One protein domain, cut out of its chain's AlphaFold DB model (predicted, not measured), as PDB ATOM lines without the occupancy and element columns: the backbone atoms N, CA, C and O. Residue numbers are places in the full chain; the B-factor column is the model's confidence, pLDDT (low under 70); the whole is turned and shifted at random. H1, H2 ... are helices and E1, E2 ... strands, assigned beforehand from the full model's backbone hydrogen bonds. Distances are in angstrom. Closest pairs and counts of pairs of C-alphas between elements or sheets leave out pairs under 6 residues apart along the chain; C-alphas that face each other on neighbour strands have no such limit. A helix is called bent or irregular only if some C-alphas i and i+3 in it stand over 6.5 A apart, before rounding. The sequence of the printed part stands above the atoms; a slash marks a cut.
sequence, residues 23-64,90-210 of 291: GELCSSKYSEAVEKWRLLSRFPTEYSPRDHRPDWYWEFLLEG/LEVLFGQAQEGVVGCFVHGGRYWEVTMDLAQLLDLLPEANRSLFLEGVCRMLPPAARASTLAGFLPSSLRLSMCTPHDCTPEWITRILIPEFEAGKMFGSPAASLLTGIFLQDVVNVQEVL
ATOM      1  N   GLY A  23     -22.645  66.760  10.382       80.00
ATOM      2  CA  GLY A  23     -23.577  65.728  10.847       80.00
ATOM      3  C   GLY A  23     -24.792  65.493   9.958       80.00
ATOM      4  O   GLY A  23     -25.225  64.351   9.815       80.00
ATOM      5  N   GLU A  24     -25.309  66.540   9.312       88.62
ATOM      6  CA  GLU A  24     -26.439  66.422   8.382       88.62
ATOM      7  C   GLU A  24     -26.052  65.559   7.179       88.62
ATOM      8  O   GLU A  24     -26.843  64.735   6.724       88.62
ATOM      9  N   LEU A  25     -24.803  65.681   6.711       92.62
ATOM     10  CA  LEU A  25     -24.295  64.886   5.596       92.62
ATOM     11  C   LEU A  25     -24.169  63.401   5.962       92.62
ATOM     12  O   LEU A  25     -24.566  62.548   5.171       92.62
ATOM     13  N   CYS A  26     -23.643  63.091   7.154       94.81
ATOM     14  CA  CYS A  26     -23.559  61.714   7.651       94.81
ATOM     15  C   CYS A  26     -24.956  61.080   7.751       94.81
ATOM     16  O   CYS A  26     -25.173  60.005   7.188       94.81
ATOM     17  N   SER A  27     -25.910  61.761   8.397       94.75
ATOM     18  CA  SER A  27     -27.279  61.252   8.561       94.75
ATOM     19  C   SER A  27     -28.003  61.087   7.223       94.75
ATOM     20  O   SER A  27     -28.548  60.018   6.953       94.75
ATOM     21  N   SER A  28     -27.927  62.086   6.331       95.88
ATOM     22  CA  SER A  28     -28.536  62.020   4.994       95.88
ATOM     23  C   SER A  28     -28.020  60.814   4.214       95.88
ATOM     24  O   SER A  28     -28.809  59.959   3.813       95.88
ATOM     25  N   LYS A  29     -26.692  60.669   4.093       96.12
ATOM     26  CA  LYS A  29     -26.069  59.543   3.377       96.12
ATOM     27  C   LYS A  29     -26.378  58.188   4.015       96.12
ATOM     28  O   LYS A  29     -26.471  57.182   3.307       96.12
ATOM     29  N   TYR A  30     -26.499  58.131   5.344       96.56
ATOM     30  CA  TYR A  30     -26.906  56.904   6.022       96.56
ATOM     31  C   TYR A  30     -28.364  56.564   5.689       96.56
ATOM     32  O   TYR A  30     -28.652  55.439   5.290       96.56
ATOM     33  N   SER A  31     -29.266  57.546   5.765       96.44
ATOM     34  CA  SER A  31     -30.699  57.382   5.499       96.44
ATOM     35  C   SER A  31     -31.002  56.954   4.059       96.44
ATOM     36  O   SER A  31     -31.831  56.070   3.844       96.44
ATOM     37  N   GLU A  32     -30.273  57.501   3.081       96.69
ATOM     38  CA  GLU A  32     -30.431  57.201   1.653       96.69
ATOM     39  C   GLU A  32     -30.140  55.729   1.324       96.69
ATOM     40  O   GLU A  32     -30.664  55.190   0.350       96.69
ATOM     41  N   ALA A  33     -29.315  55.062   2.140       95.44
ATOM     42  CA  ALA A  33     -28.876  53.689   1.910       95.44
ATOM     43  C   ALA A  33     -28.883  52.832   3.189       95.44
ATOM     44  O   ALA A  33     -28.040  51.947   3.351       95.44
ATOM     45  N   VAL A  34     -29.849  53.062   4.087       95.19
ATOM     46  CA  VAL A  34     -29.889  52.449   5.430       95.19
ATOM     47  C   VAL A  34     -29.778  50.921   5.398       95.19
ATOM     48  O   VAL A  34     -28.992  50.336   6.140       95.19
ATOM     49  N   GLU A  35     -30.499  50.259   4.491       94.38
ATOM     50  CA  GLU A  35     -30.492  48.795   4.396       94.38
ATOM     51  C   GLU A  35     -29.150  48.244   3.910       94.38
ATOM     52  O   GLU A  35     -28.698  47.199   4.380       94.38
ATOM     53  N   LYS A  36     -28.464  48.977   3.026       94.56
ATOM     54  CA  LYS A  36     -27.117  48.619   2.573       94.56
ATOM     55  C   LYS A  36     -26.121  48.718   3.725       94.56
ATOM     56  O   LYS A  36     -25.371  47.772   3.956       94.56
ATOM     57  N   TRP A  37     -26.124  49.832   4.455       95.56
ATOM     58  CA  TRP A  37     -25.224  50.028   5.593       95.56
ATOM     59  C   TRP A  37     -25.451  48.962   6.663       95.56
ATOM     60  O   TRP A  37     -24.513  48.280   7.066       95.56
ATOM     61  N   ARG A  38     -26.714  48.702   7.016       93.25
ATOM     62  CA  ARG A  38     -27.094  47.649   7.968       93.25
ATOM     63  C   ARG A  38     -26.695  46.247   7.535       93.25
ATOM     64  O   ARG A  38     -26.412  45.423   8.401       93.25
ATOM     65  N   LEU A  39     -26.719  45.942   6.240       90.31
ATOM     66  CA  LEU A  39     -26.259  44.649   5.735       90.31
ATOM     67  C   LEU A  39     -24.754  44.470   5.980       90.31
ATOM     68  O   LEU A  39     -24.332  43.393   6.392       90.31
ATOM     69  N   LEU A  40     -23.972  45.534   5.792       91.31
ATOM     70  CA  LEU A  40     -22.522  45.541   6.009       91.31
ATOM     71  C   LEU A  40     -22.153  45.558   7.506       91.31
ATOM     72  O   LEU A  40     -21.120  45.019   7.890       91.31
ATOM     73  N   SER A  41     -23.011  46.099   8.373       91.56
ATOM     74  CA  SER A  41     -22.836  46.154   9.837       91.56
ATOM     75  C   SER A  41     -22.976  44.808  10.574       91.56
ATOM     76  O   SER A  41     -22.865  44.764  11.793       91.56
ATOM     77  N   ARG A  42     -23.277  43.697   9.889       84.75
ATOM     78  CA  ARG A  42     -23.652  42.431  10.559       84.75
ATOM     79  C   ARG A  42     -22.486  41.607  11.100       84.75
ATOM     80  O   ARG A  42     -22.733  40.621  11.788       84.75
ATOM     81  N   PHE A  43     -21.250  41.954  10.764       84.94
ATOM     82  CA  PHE A  43     -20.104  41.105  11.064       84.94
ATOM     83  C   PHE A  43     -19.500  41.465  12.422       84.94
ATOM     84  O   PHE A  43     -19.225  42.642  12.663       84.94
ATOM     85  N   PRO A  44     -19.287  40.493  13.325       83.31
ATOM     86  CA  PRO A  44     -18.678  40.774  14.617       83.31
ATOM     87  C   PRO A  44     -17.251  41.305  14.431       83.31
ATOM     88  O   PRO A  44     -16.517  40.876  13.545       83.31
ATOM     89  N   THR A  45     -16.869  42.261  15.270       83.00
ATOM     90  CA  THR A  45     -15.520  42.860  15.324       83.00
ATOM     91  C   THR A  45     -14.685  42.296  16.471       83.00
ATOM     92  O   THR A  45     -13.463  42.454  16.501       83.00
ATOM     93  N   GLU A  46     -15.334  41.566  17.374       81.12
ATOM     94  CA  GLU A  46     -14.763  40.978  18.574       81.12
ATOM     95  C   GLU A  46     -15.073  39.479  18.632       81.12
ATOM     96  O   GLU A  46     -16.142  39.039  18.200       81.12
ATOM     97  N   TYR A  47     -14.144  38.700  19.179       78.25
ATOM     98  CA  TYR A  47     -14.347  37.312  19.557       78.25
ATOM     99  C   TYR A  47     -14.187  37.171  21.072       78.25
ATOM    100  O   TYR A  47     -13.231  37.634  21.682       78.25
ATOM    101  N   SER A  48     -15.121  36.481  21.709       65.38
ATOM    102  CA  SER A  48     -14.952  36.086  23.105       65.38
ATOM    103  C   SER A  48     -14.428  34.647  23.144       65.38
ATOM    104  O   SER A  48     -14.884  33.826  22.361       65.38
ATOM    105  N   PRO A  49     -13.508  34.259  24.032       64.44
ATOM    106  CA  PRO A  49     -13.218  32.843  24.227       64.44
ATOM    107  C   PRO A  49     -14.470  32.102  24.707       64.44
ATOM    108  O   PRO A  49     -15.271  32.669  25.463       64.44
ATOM    109  N   ARG A  50     -14.649  30.843  24.282       60.06
ATOM    110  CA  ARG A  50     -15.813  30.036  24.680       60.06
ATOM    111  C   ARG A  50     -15.863  29.825  26.187       60.06
ATOM    112  O   ARG A  50     -16.923  29.987  26.763       60.06
ATOM    113  N   ASP A  51     -14.726  29.631  26.844       55.53
ATOM    114  CA  ASP A  51     -14.664  29.479  28.306       55.53
ATOM    115  C   ASP A  51     -15.142  30.728  29.069       55.53
ATOM    116  O   ASP A  51     -15.501  30.659  30.243       55.53
ATOM    117  N   HIS A  52     -15.183  31.886  28.400       60.75
ATOM    118  CA  HIS A  52     -15.672  33.141  28.969       60.75
ATOM    119  C   HIS A  52     -17.162  33.380  28.692       60.75
ATOM    120  O   HIS A  52     -17.725  34.357  29.198       60.75
ATOM    121  N   ARG A  53     -17.816  32.542  27.872       65.50
ATOM    122  CA  ARG A  53     -19.219  32.716  27.486       65.50
ATOM    123  C   ARG A  53     -19.997  31.402  27.551       65.50
ATOM    124  O   ARG A  53     -19.557  30.393  27.020       65.50
ATOM    125  N   PRO A  54     -21.204  31.413  28.119       56.66
ATOM    126  CA  PRO A  54     -22.059  30.231  28.119       56.66
ATOM    127  C   PRO A  54     -22.391  29.776  26.686       56.66
ATOM    128  O   PRO A  54     -22.526  30.613  25.793       56.66
ATOM    129  N   ASP A  55     -22.563  28.467  26.478       60.25
ATOM    130  CA  ASP A  55     -22.723  27.836  25.152       60.25
ATOM    131  C   ASP A  55     -23.790  28.494  24.261       60.25
ATOM    132  O   ASP A  55     -23.583  28.669  23.061       60.25
ATOM    133  N   TRP A  56     -24.880  28.977  24.864       61.66
ATOM    134  CA  TRP A  56     -25.953  29.677  24.154       61.66
ATOM    135  C   TRP A  56     -25.482  30.917  23.381       61.66
ATOM    136  O   TRP A  56     -26.123  31.327  22.412       61.66
ATOM    137  N   TYR A  57     -24.401  31.572  23.823       64.12
ATOM    138  CA  TYR A  57     -23.869  32.778  23.179       64.12
ATOM    139  C   TYR A  57     -23.357  32.451  21.776       64.12
ATOM    140  O   TYR A  57     -23.553  33.221  20.835       64.12
ATOM    141  N   TRP A  58     -22.769  31.268  21.636       61.88
ATOM    142  CA  TRP A  58     -22.221  30.767  20.385       61.88
ATOM    143  C   TRP A  58     -23.314  30.298  19.441       61.88
ATOM    144  O   TRP A  58     -23.293  30.660  18.269       61.88
ATOM    145  N   GLU A  59     -24.317  29.594  19.962       63.47
ATOM    146  CA  GLU A  59     -25.513  29.221  19.201       63.47
ATOM    147  C   GLU A  59     -26.200  30.458  18.611       63.47
ATOM    148  O   GLU A  59     -26.537  30.477  17.432       63.47
ATOM    149  N   PHE A  60     -26.325  31.540  19.387       64.94
ATOM    150  CA  PHE A  60     -26.898  32.799  18.910       64.94
ATOM    151  C   PHE A  60     -26.086  33.445  17.779       64.94
ATOM    152  O   PHE A  60     -26.662  33.865  16.769       64.94
ATOM    153  N   LEU A  61     -24.760  33.531  17.935       63.97
ATOM    154  CA  LEU A  61     -23.886  34.079  16.895       63.97
ATOM    155  C   LEU A  61     -23.983  33.253  15.606       63.97
ATOM    156  O   LEU A  61     -24.118  33.824  14.524       63.97
ATOM    157  N   LEU A  62     -23.987  31.923  15.719       65.19
ATOM    158  CA  LEU A  62     -24.064  31.006  14.581       65.19
ATOM    159  C   LEU A  62     -25.460  30.990  13.927       65.19
ATOM    160  O   LEU A  62     -25.560  31.025  12.701       65.19
ATOM    161  N   GLU A  63     -26.552  31.036  14.694       66.06
ATOM    162  CA  GLU A  63     -27.919  31.153  14.154       66.06
ATOM    163  C   GLU A  63     -28.119  32.458  13.373       66.06
ATOM    164  O   GLU A  63     -28.767  32.481  12.319       66.06
ATOM    165  N   GLY A  64     -27.564  33.562  13.885       62.19
ATOM    166  CA  GLY A  64     -27.551  34.847  13.189       62.19
ATOM    167  C   GLY A  64     -26.811  34.775  11.852       62.19
ATOM    168  O   GLY A  64     -27.231  35.421  10.890       62.19
ATOM    169  N   LEU A  90     -12.691  30.223  14.234       74.81
ATOM    170  CA  LEU A  90     -12.026  31.522  14.341       74.81
ATOM    171  C   LEU A  90     -11.645  32.039  12.959       74.81
ATOM    172  O   LEU A  90     -11.871  33.214  12.687       74.81
ATOM    173  N   GLU A  91     -11.150  31.170  12.071       78.75
ATOM    174  CA  GLU A  91     -10.854  31.537  10.680       78.75
ATOM    175  C   GLU A  91     -12.091  32.101   9.971       78.75
ATOM    176  O   GLU A  91     -12.009  33.109   9.269       78.75
ATOM    177  N   VAL A  92     -13.259  31.495  10.200       78.88
ATOM    178  CA  VAL A  92     -14.533  31.957   9.637       78.88
ATOM    179  C   VAL A  92     -14.933  33.319  10.194       78.88
ATOM    180  O   VAL A  92     -15.297  34.206   9.420       78.88
ATOM    181  N   LEU A  93     -14.859  33.509  11.513       81.00
ATOM    182  CA  LEU A  93     -15.167  34.801  12.130       81.00
ATOM    183  C   LEU A  93     -14.214  35.898  11.655       81.00
ATOM    184  O   LEU A  93     -14.663  36.995  11.323       81.00
ATOM    185  N   PHE A  94     -12.919  35.596  11.562       85.81
ATOM    186  CA  PHE A  94     -11.918  36.508  11.019       85.81
ATOM    187  C   PHE A  94     -12.219  36.868   9.567       85.81
ATOM    188  O   PHE A  94     -12.247  38.050   9.226       85.81
ATOM    189  N   GLY A  95     -12.483  35.869   8.721       85.69
ATOM    190  CA  GLY A  95     -12.826  36.074   7.315       85.69
ATOM    191  C   GLY A  95     -14.051  36.974   7.153       85.69
ATOM    192  O   GLY A  95     -14.016  37.935   6.392       85.69
ATOM    193  N   GLN A  96     -15.094  36.744   7.946       85.50
ATOM    194  CA  GLN A  96     -16.301  37.571   7.954       85.50
ATOM    195  C   GLN A  96     -16.046  39.008   8.417       85.50
ATOM    196  O   GLN A  96     -16.551  39.953   7.812       85.50
ATOM    197  N   ALA A  97     -15.266  39.190   9.481       90.19
ATOM    198  CA  ALA A  97     -14.901  40.515   9.959       90.19
ATOM    199  C   ALA A  97     -14.104  41.281   8.882       90.19
ATOM    200  O   ALA A  97     -14.392  42.449   8.605       90.19
ATOM    201  N   GLN A  98     -13.167  40.604   8.202       90.19
ATOM    202  CA  GLN A  98     -12.439  41.153   7.054       90.19
ATOM    203  C   GLN A  98     -13.376  41.534   5.903       90.19
ATOM    204  O   GLN A  98     -13.298  42.656   5.402       90.19
ATOM    205  N   GLU A  99     -14.284  40.642   5.505       88.69
ATOM    206  CA  GLU A  99     -15.286  40.906   4.466       88.69
ATOM    207  C   GLU A  99     -16.162  42.114   4.814       88.69
ATOM    208  O   GLU A  99     -16.415  42.958   3.953       88.69
ATOM    209  N   GLY A 100     -16.577  42.241   6.077       90.00
ATOM    210  CA  GLY A 100     -17.355  43.372   6.571       90.00
ATOM    211  C   GLY A 100     -16.634  44.705   6.417       90.00
ATOM    212  O   GLY A 100     -17.189  45.646   5.843       90.00
ATOM    213  N   VAL A 101     -15.380  44.781   6.871       93.50
ATOM    214  CA  VAL A 101     -14.559  45.998   6.764       93.50
ATOM    215  C   VAL A 101     -14.246  46.332   5.309       93.50
ATOM    216  O   VAL A 101     -14.438  47.474   4.890       93.50
ATOM    217  N   VAL A 102     -13.802  45.350   4.517       93.31
ATOM    218  CA  VAL A 102     -13.465  45.554   3.101       93.31
ATOM    219  C   VAL A 102     -14.703  45.967   2.310       93.31
ATOM    220  O   VAL A 102     -14.655  46.949   1.571       93.31
ATOM    221  N   GLY A 103     -15.829  45.277   2.496       93.62
ATOM    222  CA  GLY A 103     -17.095  45.610   1.847       93.62
ATOM    223  C   GLY A 103     -17.580  47.011   2.217       93.62
ATOM    224  O   GLY A 103     -18.004  47.771   1.344       93.62
ATOM    225  N   CYS A 104     -17.451  47.394   3.488       96.56
ATOM    226  CA  CYS A 104     -17.743  48.752   3.933       96.56
ATOM    227  C   CYS A 104     -16.870  49.794   3.221       96.56
ATOM    228  O   CYS A 104     -17.389  50.772   2.676       96.56
ATOM    229  N   PHE A 105     -15.559  49.555   3.158       95.50
ATOM    230  CA  PHE A 105     -14.596  50.458   2.529       95.50
ATOM    231  C   PHE A 105     -14.821  50.609   1.018       95.50
ATOM    232  O   PHE A 105     -14.859  51.731   0.514       95.50
ATOM    233  N   VAL A 106     -15.057  49.506   0.297       95.75
ATOM    234  CA  VAL A 106     -15.378  49.503  -1.148       95.75
ATOM    235  C   VAL A 106     -16.595  50.379  -1.459       95.75
ATOM    236  O   VAL A 106     -16.709  50.950  -2.542       95.75
ATOM    237  N   HIS A 107     -17.501  50.527  -0.498       95.81
ATOM    238  CA  HIS A 107     -18.687  51.362  -0.616       95.81
ATOM    239  C   HIS A 107     -18.522  52.790  -0.079       95.81
ATOM    240  O   HIS A 107     -19.523  53.497   0.042       95.81
ATOM    241  N   GLY A 108     -17.291  53.230   0.194       96.25
ATOM    242  CA  GLY A 108     -16.996  54.569   0.706       96.25
ATOM    243  C   GLY A 108     -17.414  54.752   2.164       96.25
ATOM    244  O   GLY A 108     -17.779  55.858   2.568       96.25
ATOM    245  N   GLY A 109     -17.435  53.663   2.932       97.12
ATOM    246  CA  GLY A 109     -17.758  53.670   4.348       97.12
ATOM    247  C   GLY A 109     -16.541  53.546   5.264       97.12
ATOM    248  O   GLY A 109     -15.402  53.389   4.819       97.12
ATOM    249  N   ARG A 110     -16.809  53.615   6.565       97.06
ATOM    250  CA  ARG A 110     -15.898  53.303   7.672       97.06
ATOM    251  C   ARG A 110     -16.589  52.328   8.610       97.06
ATOM    252  O   ARG A 110     -17.812  52.371   8.755       97.06
ATOM    253  N   TYR A 111     -15.801  51.443   9.203       97.19
ATOM    254  CA  TYR A 111     -16.300  50.405  10.090       97.19
ATOM    255  C   TYR A 111     -16.004  50.773  11.540       97.19
ATOM    256  O   TYR A 111     -14.900  51.206  11.872       97.19
ATOM    257  N   TRP A 112     -16.996  50.596  12.399       97.06
ATOM    258  CA  TRP A 112     -16.969  51.033  13.787       97.06
ATOM    259  C   TRP A 112     -17.359  49.882  14.700       97.06
ATOM    260  O   TRP A 112     -18.266  49.112  14.385       97.06
ATOM    261  N   GLU A 113     -16.706  49.799  15.850       94.94
ATOM    262  CA  GLU A 113     -17.197  49.060  17.004       94.94
ATOM    263  C   GLU A 113     -17.925  50.040  17.928       94.94
ATOM    264  O   GLU A 113     -17.384  51.077  18.319       94.94
ATOM    265  N   VAL A 114     -19.161  49.703  18.272       94.56
ATOM    266  CA  VAL A 114     -20.012  50.441  19.200       94.56
ATOM    267  C   VAL A 114     -20.232  49.561  20.422       94.56
ATOM    268  O   VAL A 114     -20.817  48.485  20.318       94.56
ATOM    269  N   THR A 115     -19.794  50.026  21.585       92.81
ATOM    270  CA  THR A 115     -20.043  49.377  22.876       92.81
ATOM    271  C   THR A 115     -20.972  50.254  23.703       92.81
ATOM    272  O   THR A 115     -20.725  51.445  23.841       92.81
ATOM    273  N   MET A 116     -22.030  49.674  24.259       93.00
ATOM    274  CA  MET A 116     -22.991  50.351  25.125       93.00
ATOM    275  C   MET A 116     -22.969  49.717  26.509       93.00
ATOM    276  O   MET A 116     -23.172  48.509  26.604       93.00
ATOM    277  N   ASP A 117     -22.776  50.502  27.565       92.38
ATOM    278  CA  ASP A 117     -22.972  50.045  28.942       92.38
ATOM    279  C   ASP A 117     -24.475  49.941  29.226       92.38
ATOM    280  O   ASP A 117     -25.187  50.945  29.307       92.38
ATOM    281  N   LEU A 118     -24.985  48.711  29.321       90.75
ATOM    282  CA  LEU A 118     -26.421  48.488  29.479       90.75
ATOM    283  C   LEU A 118     -26.904  48.826  30.891       90.75
ATOM    284  O   LEU A 118     -28.061  49.217  31.043       90.75
ATOM    285  N   ALA A 119     -26.051  48.672  31.906       91.19
ATOM    286  CA  ALA A 119     -26.408  48.970  33.287       91.19
ATOM    287  C   ALA A 119     -26.519  50.486  33.480       91.19
ATOM    288  O   ALA A 119     -27.549  50.982  33.935       91.19
ATOM    289  N   GLN A 120     -25.513  51.227  33.020       93.31
ATOM    290  CA  GLN A 120     -25.527  52.683  33.067       93.31
ATOM    291  C   GLN A 120     -26.644  53.258  32.185       93.31
ATOM    292  O   GLN A 120     -27.321  54.206  32.583       93.31
ATOM    293  N   LEU A 121     -26.906  52.661  31.015       91.62
ATOM    294  CA  LEU A 121     -28.028  53.073  30.172       91.62
ATOM    295  C   LEU A 121     -29.384  52.838  30.855       91.62
ATOM    296  O   LEU A 121     -30.260  53.700  30.778       91.62
ATOM    297  N   LEU A 122     -29.559  51.707  31.547       91.50
ATOM    298  CA  LEU A 122     -30.758  51.426  32.340       91.50
ATOM    299  C   LEU A 122     -30.956  52.464  33.455       91.50
ATOM    300  O   LEU A 122     -32.086  52.893  33.697       91.50
ATOM    301  N   ASP A 123     -29.869  52.891  34.099       92.12
ATOM    302  CA  ASP A 123     -29.907  53.890  35.169       92.12
ATOM    303  C   ASP A 123     -30.308  55.281  34.670       92.12
ATOM    304  O   ASP A 123     -31.063  55.975  35.360       92.12
ATOM    305  N   LEU A 124     -29.884  55.658  33.459       90.31
ATOM    306  CA  LEU A 124     -30.258  56.922  32.812       90.31
ATOM    307  C   LEU A 124     -31.726  56.970  32.359       90.31
ATOM    308  O   LEU A 124     -32.261  58.054  32.113       90.31
ATOM    309  N   LEU A 125     -32.394  55.820  32.235       88.88
ATOM    310  CA  LEU A 125     -33.790  55.764  31.815       88.88
ATOM    311  C   LEU A 125     -34.746  56.076  32.982       88.88
ATOM    312  O   LEU A 125     -34.567  55.550  34.088       88.88
ATOM    313  N   PRO A 126     -35.828  56.850  32.737       89.50
ATOM    314  CA  PRO A 126     -36.896  57.035  33.716       89.50
ATOM    315  C   PRO A 126     -37.455  55.689  34.190       89.50
ATOM    316  O   PRO A 126     -37.644  54.788  33.373       89.50
ATOM    317  N   GLU A 127     -37.788  55.559  35.479       91.31
ATOM    318  CA  GLU A 127     -38.266  54.292  36.065       91.31
ATOM    319  C   GLU A 127     -39.437  53.676  35.289       91.31
ATOM    320  O   GLU A 127     -39.443  52.473  35.027       91.31
ATOM    321  N   ALA A 128     -40.376  54.513  34.834       89.50
ATOM    322  CA  ALA A 128     -41.534  54.099  34.040       89.50
ATOM    323  C   ALA A 128     -41.167  53.401  32.714       89.50
ATOM    324  O   ALA A 128     -41.986  52.676  32.157       89.50
ATOM    325  N   ASN A 129     -39.943  53.604  32.220       88.94
ATOM    326  CA  ASN A 129     -39.464  53.092  30.940       88.94
ATOM    327  C   ASN A 129     -38.467  51.931  31.065       88.94
ATOM    328  O   ASN A 129     -38.136  51.297  30.061       88.94
ATOM    329  N   ARG A 130     -37.978  51.631  32.275       90.56
ATOM    330  CA  ARG A 130     -36.955  50.595  32.495       90.56
ATOM    331  C   ARG A 130     -37.437  49.205  32.083       90.56
ATOM    332  O   ARG A 130     -36.689  48.461  31.457       90.56
ATOM    333  N   SER A 131     -38.694  48.866  32.368       89.44
ATOM    334  CA  SER A 131     -39.290  47.574  31.991       89.44
ATOM    335  C   SER A 131     -39.347  47.374  30.474       89.44
ATOM    336  O   SER A 131     -38.978  46.313  29.979       89.44
ATOM    337  N   LEU A 132     -39.747  48.411  29.736       88.31
ATOM    338  CA  LEU A 132     -39.809  48.410  28.277       88.31
ATOM    339  C   LEU A 132     -38.415  48.243  27.653       88.31
ATOM    340  O   LEU A 132     -38.246  47.473  26.707       88.31
ATOM    341  N   PHE A 133     -37.408  48.932  28.194       89.12
ATOM    342  CA  PHE A 133     -36.024  48.769  27.755       89.12
ATOM    343  C   PHE A 133     -35.502  47.353  28.021       89.12
ATOM    344  O   PHE A 133     -34.954  46.729  27.113       89.12
ATOM    345  N   LEU A 134     -35.724  46.814  29.226       89.19
ATOM    346  CA  LEU A 134     -35.339  45.442  29.573       89.19
ATOM    347  C   LEU A 134     -36.026  44.413  28.675       89.19
ATOM    348  O   LEU A 134     -35.397  43.439  28.266       89.19
ATOM    349  N   GLU A 135     -37.291  44.632  28.314       88.31
ATOM    350  CA  GLU A 135     -37.983  43.790  27.341       88.31
ATOM    351  C   GLU A 135     -37.300  43.845  25.965       88.31
ATOM    352  O   GLU A 135     -37.072  42.802  25.347       88.31
ATOM    353  N   GLY A 136     -36.917  45.041  25.507       86.81
ATOM    354  CA  GLY A 136     -36.136  45.239  24.286       86.81
ATOM    355  C   GLY A 136     -34.807  44.478  24.309       86.81
ATOM    356  O   GLY A 136     -34.534  43.690  23.402       86.81
ATOM    357  N   VAL A 137     -34.030  44.624  25.386       86.44
ATOM    358  CA  VAL A 137     -32.781  43.874  25.593       86.44
ATOM    359  C   VAL A 137     -33.041  42.367  25.553       86.44
ATOM    360  O   VAL A 137     -32.395  41.650  24.791       86.44
ATOM    361  N   CYS A 138     -34.042  41.875  26.285       86.75
ATOM    362  CA  CYS A 138     -34.411  40.459  26.289       86.75
ATOM    363  C   CYS A 138     -34.770  39.927  24.893       86.75
ATOM    364  O   CYS A 138     -34.461  38.776  24.590       86.75
ATOM    365  N   ARG A 139     -35.391  40.727  24.016       85.00
ATOM    366  CA  ARG A 139     -35.706  40.298  22.640       85.00
ATOM    367  C   ARG A 139     -34.456  40.078  21.792       85.00
ATOM    368  O   ARG A 139     -34.460  39.163  20.970       85.00
ATOM    369  N   MET A 140     -33.408  40.872  22.009       79.44
ATOM    370  CA  MET A 140     -32.114  40.700  21.338       79.44
ATOM    371  C   MET A 140     -31.327  39.510  21.881       79.44
ATOM    372  O   MET A 140     -30.512  38.932  21.169       79.44
ATOM    373  N   LEU A 141     -31.576  39.147  23.137       79.50
ATOM    374  CA  LEU A 141     -30.905  38.035  23.779       79.50
ATOM    375  C   LEU A 141     -31.535  36.689  23.381       79.50
ATOM    376  O   LEU A 141     -32.757  36.586  23.202       79.50
ATOM    377  N   PRO A 142     -30.728  35.628  23.286       73.50
ATOM    378  CA  PRO A 142     -31.228  34.274  23.097       73.50
ATOM    379  C   PRO A 142     -31.938  33.758  24.360       73.50
ATOM    380  O   PRO A 142     -31.709  34.277  25.459       73.50
ATOM    381  N   PRO A 143     -32.795  32.722  24.241       76.88
ATOM    382  CA  PRO A 143     -33.669  32.266  25.324       76.88
ATOM    383  C   PRO A 143     -32.966  32.010  26.666       76.88
ATOM    384  O   PRO A 143     -33.485  32.409  27.707       76.88
ATOM    385  N   ALA A 144     -31.769  31.419  26.652       70.44
ATOM    386  CA  ALA A 144     -31.009  31.123  27.867       70.44
ATOM    387  C   ALA A 144     -30.513  32.386  28.605       70.44
ATOM    388  O   ALA A 144     -30.511  32.426  29.837       70.44
ATOM    389  N   ALA A 145     -30.167  33.456  27.880       74.62
ATOM    390  CA  ALA A 145     -29.784  34.734  28.489       74.62
ATOM    391  C   ALA A 145     -30.987  35.542  28.993       74.62
ATOM    392  O   ALA A 145     -30.845  36.335  29.929       74.62
ATOM    393  N   ARG A 146     -32.175  35.337  28.406       82.75
ATOM    394  CA  ARG A 146     -33.405  36.026  28.831       82.75
ATOM    395  C   ARG A 146     -33.740  35.720  30.280       82.75
ATOM    396  O   ARG A 146     -34.024  36.643  31.029       82.75
ATOM    397  N   ALA A 147     -33.659  34.453  30.689       79.00
ATOM    398  CA  ALA A 147     -33.961  34.055  32.065       79.00
ATOM    399  C   ALA A 147     -33.036  34.749  33.082       79.00
ATOM    400  O   ALA A 147     -33.516  35.284  34.078       79.00
ATOM    401  N   SER A 148     -31.733  34.812  32.789       77.75
ATOM    402  CA  SER A 148     -30.750  35.496  33.643       77.75
ATOM    403  C   SER A 148     -30.995  37.007  33.697       77.75
ATOM    404  O   SER A 148     -31.006  37.596  34.774       77.75
ATOM    405  N   THR A 149     -31.286  37.625  32.550       80.50
ATOM    406  CA  THR A 149     -31.581  39.065  32.467       80.50
ATOM    407  C   THR A 149     -32.856  39.425  33.228       80.50
ATOM    408  O   THR A 149     -32.875  40.395  33.980       80.50
ATOM    409  N   LEU A 150     -33.908  38.609  33.103       78.38
ATOM    410  CA  LEU A 150     -35.159  38.770  33.853       78.38
ATOM    411  C   LEU A 150     -34.976  38.553  35.362       78.38
ATOM    412  O   LEU A 150     -35.722  39.126  36.150       78.38
ATOM    413  N   ALA A 151     -33.972  37.772  35.767       79.12
ATOM    414  CA  ALA A 151     -33.562  37.620  37.161       79.12
ATOM    415  C   ALA A 151     -32.669  38.773  37.671       79.12
ATOM    416  O   ALA A 151     -32.187  38.714  38.800       79.12
ATOM    417  N   GLY A 152     -32.455  39.819  36.863       77.75
ATOM    418  CA  GLY A 152     -31.672  41.005  37.223       77.75
ATOM    419  C   GLY A 152     -30.202  40.959  36.798       77.75
ATOM    420  O   GLY A 152     -29.473  41.911  37.060       77.75
ATOM    421  N   PHE A 153     -29.754  39.901  36.117       81.12
ATOM    422  CA  PHE A 153     -28.384  39.784  35.612       81.12
ATOM    423  C   PHE A 153     -28.293  40.306  34.177       81.12
ATOM    424  O   PHE A 153     -28.237  39.536  33.215       81.12
ATOM    425  N   LEU A 154     -28.318  41.631  34.032       81.81
ATOM    426  CA  LEU A 154     -28.101  42.291  32.747       81.81
ATOM    427  C   LEU A 154     -26.640  42.093  32.299       81.81
ATOM    428  O   LEU A 154     -25.734  42.217  33.128       81.81
ATOM    429  N   PRO A 155     -26.369  41.817  31.011       79.31
ATOM    430  CA  PRO A 155     -25.008  41.893  30.492       79.31
ATOM    431  C   PRO A 155     -24.432  43.288  30.749       79.31
ATOM    432  O   PRO A 155     -25.136  44.276  30.562       79.31
ATOM    433  N   SER A 156     -23.161  43.382  31.143       82.62
ATOM    434  CA  SER A 156     -22.528  44.680  31.422       82.62
ATOM    435  C   SER A 156     -22.511  45.594  30.196       82.62
ATOM    436  O   SER A 156     -22.750  46.791  30.311       82.62
ATOM    437  N   SER A 157     -22.290  45.029  29.006       86.94
ATOM    438  CA  SER A 157     -22.250  45.799  27.767       86.94
ATOM    439  C   SER A 157     -22.912  45.093  26.588       86.94
ATOM    440  O   SER A 157     -22.756  43.881  26.424       86.94
ATOM    441  N   LEU A 158     -23.552  45.866  25.713       86.31
ATOM    442  CA  LEU A 158     -23.961  45.465  24.369       86.31
ATOM    443  C   LEU A 158     -22.919  45.943  23.362       86.31
ATOM    444  O   LEU A 158     -22.501  47.095  23.412       86.31
ATOM    445  N   ARG A 159     -22.521  45.078  22.432       87.06
ATOM    446  CA  ARG A 159     -21.540  45.410  21.397       87.06
ATOM    447  C   ARG A 159     -22.126  45.212  20.016       87.06
ATOM    448  O   ARG A 159     -22.844  44.242  19.777       87.06
ATOM    449  N   LEU A 160     -21.835  46.148  19.127       89.25
ATOM    450  CA  LEU A 160     -22.364  46.207  17.775       89.25
ATOM    451  C   LEU A 160     -21.237  46.613  16.837       89.25
ATOM    452  O   LEU A 160     -20.449  47.505  17.146       89.25
ATOM    453  N   SER A 161     -21.211  46.006  15.664       92.81
ATOM    454  CA  SER A 161     -20.412  46.508  14.556       92.81
ATOM    455  C   SER A 161     -21.276  47.402  13.686       92.81
ATOM    456  O   SER A 161     -22.466  47.141  13.513       92.81
ATOM    457  N   MET A 162     -20.699  48.460  13.126       95.56
ATOM    458  CA  MET A 162     -21.447  49.374  12.277       95.56
ATOM    459  C   MET A 162     -20.612  49.878  11.105       95.56
ATOM    460  O   MET A 162     -19.554  50.466  11.292       95.56
ATOM    461  N   CYS A 163     -21.110  49.684   9.887       97.44
ATOM    462  CA  CYS A 163     -20.609  50.350   8.695       97.44
ATOM    463  C   CYS A 163     -21.390  51.644   8.470       97.44
ATOM    464  O   CYS A 163     -22.619  51.624   8.403       97.44
ATOM    465  N   THR A 164     -20.694  52.766   8.317       97.62
ATOM    466  CA  THR A 164     -21.311  54.078   8.073       97.62
ATOM    467  C   THR A 164     -20.620  54.793   6.919       97.62
ATOM    468  O   THR A 164     -19.479  54.455   6.610       97.62
ATOM    469  N   PRO A 165     -21.227  55.831   6.319       97.75
ATOM    470  CA  PRO A 165     -20.528  56.733   5.407       97.75
ATOM    471  C   PRO A 165     -19.201  57.254   5.981       97.75
ATOM    472  O   PRO A 165     -19.071  57.448   7.191       97.75
ATOM    473  N   HIS A 166     -18.230  57.519   5.101       96.25
ATOM    474  CA  HIS A 166     -16.887  57.974   5.480       96.25
ATOM    475  C   HIS A 166     -16.864  59.247   6.344       96.25
ATOM    476  O   HIS A 166     -16.029  59.372   7.239       96.25
ATOM    477  N   ASP A 167     -17.799  60.167   6.096       94.38
ATOM    478  CA  ASP A 167     -17.869  61.468   6.774       94.38
ATOM    479  C   ASP A 167     -18.443  61.386   8.199       94.38
ATOM    480  O   ASP A 167     -18.485  62.385   8.917       94.38
ATOM    481  N   CYS A 168     -18.915  60.210   8.620       96.44
ATOM    482  CA  CYS A 168     -19.418  60.014   9.970       96.44
ATOM    483  C   CYS A 168     -18.271  60.000  10.987       96.44
ATOM    484  O   CYS A 168     -17.196  59.449  10.739       96.44
ATOM    485  N   THR A 169     -18.523  60.592  12.151       96.00
ATOM    486  CA  THR A 169     -17.597  60.626  13.290       96.00
ATOM    487  C   THR A 169     -18.206  59.883  14.483       96.00
ATOM    488  O   THR A 169     -19.427  59.674  14.497       96.00
ATOM    489  N   PRO A 170     -17.407  59.506  15.501       96.44
ATOM    490  CA  PRO A 170     -17.920  58.892  16.729       96.44
ATOM    491  C   PRO A 170     -19.076  59.673  17.364       96.44
ATOM    492  O   PRO A 170     -20.076  59.093  17.794       96.44
ATOM    493  N   GLU A 171     -18.984  61.005  17.368       95.31
ATOM    494  CA  GLU A 171     -19.991  61.890  17.953       95.31
ATOM    495  C   GLU A 171     -21.315  61.810  17.191       95.31
ATOM    496  O   GLU A 171     -22.377  61.726  17.807       95.31
ATOM    497  N   TRP A 172     -21.270  61.799  15.856       94.62
ATOM    498  CA  TRP A 172     -22.475  61.721  15.025       94.62
ATOM    499  C   TRP A 172     -23.116  60.340  15.052       94.62
ATOM    500  O   TRP A 172     -24.342  60.229  15.079       94.62
ATOM    501  N   ILE A 173     -22.299  59.291  15.115       95.81
ATOM    502  CA  ILE A 173     -22.781  57.929  15.337       95.81
ATOM    503  C   ILE A 173     -23.564  57.858  16.650       95.81
ATOM    504  O   ILE A 173     -24.699  57.385  16.671       95.81
ATOM    505  N   THR A 174     -22.970  58.382  17.722       95.00
ATOM    506  CA  THR A 174     -23.545  58.347  19.069       95.00
ATOM    507  C   THR A 174     -24.822  59.169  19.174       95.00
ATOM    508  O   THR A 174     -25.803  58.714  19.753       95.00
ATOM    509  N   ARG A 175     -24.824  60.383  18.617       92.19
ATOM    510  CA  ARG A 175     -25.925  61.341  18.797       92.19
ATOM    511  C   ARG A 175     -27.069  61.176  17.805       92.19
ATOM    512  O   ARG A 175     -28.186  61.540  18.143       92.19
ATOM    513  N   ILE A 176     -26.791  60.686  16.599       92.56
ATOM    514  CA  ILE A 176     -27.786  60.606  15.523       92.56
ATOM    515  C   ILE A 176     -28.018  59.158  15.123       92.56
ATOM    516  O   ILE A 176     -29.131  58.658  15.268       92.56
ATOM    517  N   LEU A 177     -26.981  58.470  14.628       94.94
ATOM    518  CA  LEU A 177     -27.208  57.190  13.953       94.94
ATOM    519  C   LEU A 177     -27.792  56.133  14.892       94.94
ATOM    520  O   LEU A 177     -28.738  55.431  14.533       94.94
ATOM    521  N   ILE A 178     -27.265  56.056  16.114       94.25
ATOM    522  CA  ILE A 178     -27.745  55.109  17.115       94.25
ATOM    523  C   ILE A 178     -29.197  55.416  17.517       94.25
ATOM    524  O   ILE A 178     -30.025  54.525  17.325       94.25
ATOM    525  N   PRO A 179     -29.560  56.616  18.013       92.62
ATOM    526  CA  PRO A 179     -30.947  56.913  18.379       92.62
ATOM    527  C   PRO A 179     -31.951  56.783  17.230       92.62
ATOM    528  O   PRO A 179     -33.033  56.232  17.424       92.62
ATOM    529  N   GLU A 180     -31.620  57.291  16.042       91.44
ATOM    530  CA  GLU A 180     -32.589  57.406  14.948       91.44
ATOM    531  C   GLU A 180     -32.760  56.099  14.174       91.44
ATOM    532  O   GLU A 180     -33.882  55.731  13.816       91.44
ATOM    533  N   PHE A 181     -31.668  55.374  13.922       92.75
ATOM    534  CA  PHE A 181     -31.694  54.230  13.012       92.75
ATOM    535  C   PHE A 181     -31.537  52.893  13.730       92.75
ATOM    536  O   PHE A 181     -32.192  51.925  13.340       92.75
ATOM    537  N   GLU A 182     -30.709  52.792  14.769       91.88
ATOM    538  CA  GLU A 182     -30.389  51.485  15.361       91.88
ATOM    539  C   GLU A 182     -31.198  51.184  16.630       91.88
ATOM    540  O   GLU A 182     -31.630  50.049  16.842       91.88
ATOM    541  N   ALA A 183     -31.499  52.191  17.447       90.88
ATOM    542  CA  ALA A 183     -32.217  52.036  18.707       90.88
ATOM    543  C   ALA A 183     -33.601  51.398  18.529       90.88
ATOM    544  O   ALA A 183     -33.981  50.518  19.299       90.88
ATOM    545  N   GLY A 184     -34.341  51.790  17.485       88.06
ATOM    546  CA  GLY A 184     -35.668  51.234  17.195       88.06
ATOM    547  C   GLY A 184     -35.630  49.742  16.886       88.06
ATOM    548  O   GLY A 184     -36.546  49.008  17.253       88.06
ATOM    549  N   LYS A 185     -34.550  49.281  16.254       84.88
ATOM    550  CA  LYS A 185     -34.324  47.870  15.941       84.88
ATOM    551  C   LYS A 185     -33.894  47.082  17.178       84.88
ATOM    552  O   LYS A 185     -34.324  45.945  17.345       84.88
ATOM    553  N   MET A 186     -33.065  47.686  18.025       84.25
ATOM    554  CA  MET A 186     -32.532  47.044  19.226       84.25
ATOM    555  C   MET A 186     -33.566  46.943  20.345       84.25
ATOM    556  O   MET A 186     -33.787  45.878  20.911       84.25
ATOM    557  N   PHE A 187     -34.234  48.052  20.645       85.00
ATOM    558  CA  PHE A 187     -35.066  48.185  21.839       85.00
ATOM    559  C   PHE A 187     -36.558  48.352  21.512       85.00
ATOM    560  O   PHE A 187     -37.401  48.323  22.406       85.00
ATOM    561  N   GLY A 188     -36.911  48.489  20.231       84.50
ATOM    562  CA  GLY A 188     -38.257  48.842  19.783       84.50
ATOM    563  C   GLY A 188     -38.466  50.357  19.692       84.50
ATOM    564  O   GLY A 188     -37.811  51.140  20.376       84.50
ATOM    565  N   SER A 189     -39.418  50.777  18.852       86.94
ATOM    566  CA  SER A 189     -39.740  52.199  18.625       86.94
ATOM    567  C   SER A 189     -40.032  52.991  19.918       86.94
ATOM    568  O   SER A 189     -39.461  54.071  20.081       86.94
ATOM    569  N   PRO A 190     -40.809  52.460  20.890       84.62
ATOM    570  CA  PRO A 190     -41.073  53.177  22.137       84.62
ATOM    571  C   PRO A 190     -39.833  53.419  23.005       84.62
ATOM    572  O   PRO A 190     -39.761  54.440  23.673       84.62
ATOM    573  N   ALA A 191     -38.860  52.502  23.012       79.69
ATOM    574  CA  ALA A 191     -37.626  52.684  23.774       79.69
ATOM    575  C   ALA A 191     -36.636  53.597  23.035       79.69
ATOM    576  O   ALA A 191     -35.916  54.367  23.662       79.69
ATOM    577  N   ALA A 192     -36.631  53.558  21.702       84.75
ATOM    578  CA  ALA A 192     -35.753  54.384  20.881       84.75
ATOM    579  C   ALA A 192     -36.008  55.884  21.036       84.75
ATOM    580  O   ALA A 192     -35.056  56.652  21.150       84.75
ATOM    581  N   SER A 193     -37.276  56.295  21.121       85.62
ATOM    582  CA  SER A 193     -37.637  57.704  21.326       85.62
ATOM    583  C   SER A 193     -37.114  58.271  22.649       85.62
ATOM    584  O   SER A 193     -36.893  59.476  22.760       85.62
ATOM    585  N   LEU A 194     -36.872  57.413  23.643       83.31
ATOM    586  CA  LEU A 194     -36.282  57.805  24.922       83.31
ATOM    587  C   LEU A 194     -34.787  58.082  24.791       83.31
ATOM    588  O   LEU A 194     -34.262  58.969  25.461       83.31
ATOM    589  N   LEU A 195     -34.106  57.347  23.910       83.50
ATOM    590  CA  LEU A 195     -32.670  57.487  23.682       83.50
ATOM    591  C   LEU A 195     -32.325  58.774  22.927       83.50
ATOM    592  O   LEU A 195     -31.241  59.312  23.123       83.50
ATOM    593  N   THR A 196     -33.255  59.322  22.139       79.69
ATOM    594  CA  THR A 196     -33.082  60.604  21.430       79.69
ATOM    595  C   THR A 196     -32.906  61.800  22.381       79.69
ATOM    596  O   THR A 196     -32.378  62.830  21.974       79.69
ATOM    597  N   GLY A 197     -33.320  61.679  23.649       70.81
ATOM    598  CA  GLY A 197     -33.187  62.732  24.666       70.81
ATOM    599  C   GLY A 197     -32.069  62.517  25.691       70.81
ATOM    600  O   GLY A 197     -31.848  63.390  26.529       70.81
ATOM    601  N   ILE A 198     -31.385  61.371  25.659       78.06
ATOM    602  CA  ILE A 198     -30.362  61.008  26.647       78.06
ATOM    603  C   ILE A 198     -28.976  61.363  26.110       78.06
ATOM    604  O   ILE A 198     -28.669  61.180  24.932       78.06
ATOM    605  N   PHE A 199     -28.099  61.839  26.994       83.19
ATOM    606  CA  PHE A 199     -26.685  62.019  26.684       83.19
ATOM    607  C   PHE A 199     -25.993  60.654  26.582       83.19
ATOM    608  O   PHE A 199     -25.352  60.190  27.517       83.19
ATOM    609  N   LEU A 200     -26.099  60.015  25.416       88.69
ATOM    610  CA  LEU A 200     -25.488  58.706  25.152       88.69
ATOM    611  C   LEU A 200     -23.952  58.707  25.195       88.69
ATOM    612  O   LEU A 200     -23.336  57.654  25.156       88.69
ATOM    613  N   GLN A 201     -23.330  59.875  25.294       89.00
ATOM    614  CA  GLN A 201     -21.877  60.058  25.253       89.00
ATOM    615  C   GLN A 201     -21.165  59.363  26.418       89.00
ATOM    616  O   GLN A 201     -20.023  58.949  26.270       89.00
ATOM    617  N   ASP A 202     -21.855  59.223  27.553       89.00
ATOM    618  CA  ASP A 202     -21.291  58.623  28.763       89.00
ATOM    619  C   ASP A 202     -21.491  57.103  28.823       89.00
ATOM    620  O   ASP A 202     -20.828  56.439  29.610       89.00
ATOM    621  N   VAL A 203     -22.399  56.555  28.004       93.44
ATOM    622  CA  VAL A 203     -22.768  55.122  28.004       93.44
ATOM    623  C   VAL A 203     -22.413  54.411  26.708       93.44
ATOM    624  O   VAL A 203     -22.429  53.185  26.665       93.44
ATOM    625  N   VAL A 204     -22.118  55.154  25.642       94.62
ATOM    626  CA  VAL A 204     -21.792  54.619  24.322       94.62
ATOM    627  C   VAL A 204     -20.364  54.999  23.969       94.62
ATOM    628  O   VAL A 204     -20.029  56.170  23.815       94.62
ATOM    629  N   ASN A 205     -19.535  53.982  23.777       95.19
ATOM    630  CA  ASN A 205     -18.186  54.108  23.259       95.19
ATOM    631  C   ASN A 205     -18.165  53.684  21.787       95.19
ATOM    632  O   ASN A 205     -18.577  52.572  21.455       95.19
ATOM    633  N   VAL A 206     -17.679  54.559  20.908       96.62
ATOM    634  CA  VAL A 206     -17.612  54.323  19.461       96.62
ATOM    635  C   VAL A 206     -16.171  54.440  19.013       96.62
ATOM    636  O   VAL A 206     -15.562  55.502  19.134       96.62
ATOM    637  N   GLN A 207     -15.633  53.360  18.460       96.62
ATOM    638  CA  GLN A 207     -14.243  53.307  18.033       96.62
ATOM    639  C   GLN A 207     -14.138  52.770  16.611       96.62
ATOM    640  O   GLN A 207     -14.760  51.769  16.263       96.62
ATOM    641  N   GLU A 208     -13.352  53.437  15.772       97.00
ATOM    642  CA  GLU A 208     -13.103  52.956  14.417       97.00
ATOM    643  C   GLU A 208     -12.229  51.706  14.463       97.00
ATOM    644  O   GLU A 208     -11.256  51.642  15.223       97.00
ATOM    645  N   VAL A 209     -12.546  50.734  13.616       95.31
ATOM    646  CA  VAL A 209     -11.716  49.549  13.409       95.31
ATOM    647  C   VAL A 209     -11.106  49.582  12.017       95.31
ATOM    648  O   VAL A 209     -11.697  50.106  11.071       95.31
ATOM    649  N   LEU A 210      -9.914  49.012  11.892       94.25
ATOM    650  CA  LEU A 210      -9.222  48.856  10.618       94.25
ATOM    651  C   LEU A 210      -9.059  47.377  10.276       94.25
ATOM    652  O   LEU A 210      -9.336  46.490  11.080       94.25
TER     653      LEU A 210
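Overview. This is residues 23 to 64 and 90 to 210 of the 291 residues of the protein "Hypothetical protein" of Symbiodinium pilosum (UniProt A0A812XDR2). A strongly twisted sheet of three antiparallel strands, in the order E2, E1, E3, forms the middle of the model, with the kinked helix H8 over one face and H2 and H4 on the other: three layers, helices on both faces of a sheet. H6, with H7 and H9 packed on it, makes a helical group off the sheet, reached through H5 at the end of E1, while H3 lies away from the sheet after a long link. The printed part has 163 residues with nine named helices and three named strands, in the order H1 H2 H3 H4 E1 H5 H6 H7 E2 H8 H9 E3, and its class is mostly helix. The whole is compact, with a radius of gyration of the C-alphas of 15.8 A and spans of 44 by 39 by 23 A.

Along the chain. Find C-alpha 109 at (-17.758, 53.670, 4.348); from there E1 runs 25.4 A to residue 117. E2 is residues 157 to 165, 24.9 A long, and E3 is residues 204 to 209, ending at C-alpha 209 at (-11.716, 49.549, 13.409). H8, residues 170 to 187, spans 20.9 A; it has a kink of 57 degrees near residue 178 and is only just irregular, with C-alphas 175 and 178 6.7 A apart. H4, residues 90 to 106, is 24.0 A long. H6, residues 127 to 140, is 21.0 A long and irregular, with C-alphas 128 and 131 7.2 A apart. The shorter helices are H1 at 23 to 32, from C-alpha 23 at (-23.577, 65.728, 10.847), H2 at 34 to 40, H3 at 55 to 64, H5 at 118 to 124, H7 at 143 to 150 and H9 at 189 to 195.

Arrangement. Look first at E1, the inner strand: N 112 and O 162 of E2 are 2.8 A apart, and N 113 and O 207 of E3 are 2.8 A apart, both within hydrogen-bond range. E2, H8, H9 and E3 make a split strand-helix-strand unit, two strands running the same way with E1 between them, and its crossover is right-handed. H4 runs along the strands over E1 at a height over the sheet of 10.5 A, on the opposite face from H8. H2 lies over E2 and touches H4, closest at the C-alphas of Leu 40 and Gly 100, 5.6 A. H1 and H5 only graze the sheet. H8 and H9 form a helical hairpin, closest at the C-alphas of Ala 183 and Ala 192, 4.8 A. H6 touches H8, about perpendicular at 79 degrees, with the C-alphas of Gly 136 and Phe 187 4.0 A apart. Every O i to N i+4 pair is within hydrogen-bond range in H1 to H5, against 8 of 10 in H6, 2 of 4 in H7, 9 of 14 in H8 and 2 of 3 in H9.

Size, cuts and confidence. The two farthest C-alphas, Glu 91 and Ala 128, are 44.7 A apart. Residues 65 to 89 are not printed, and C-alphas 64 and 90 are 15.9 A apart across the cut. The link from H2 to H3 is long, and pLDDT is under 70 in residues 48 to 64.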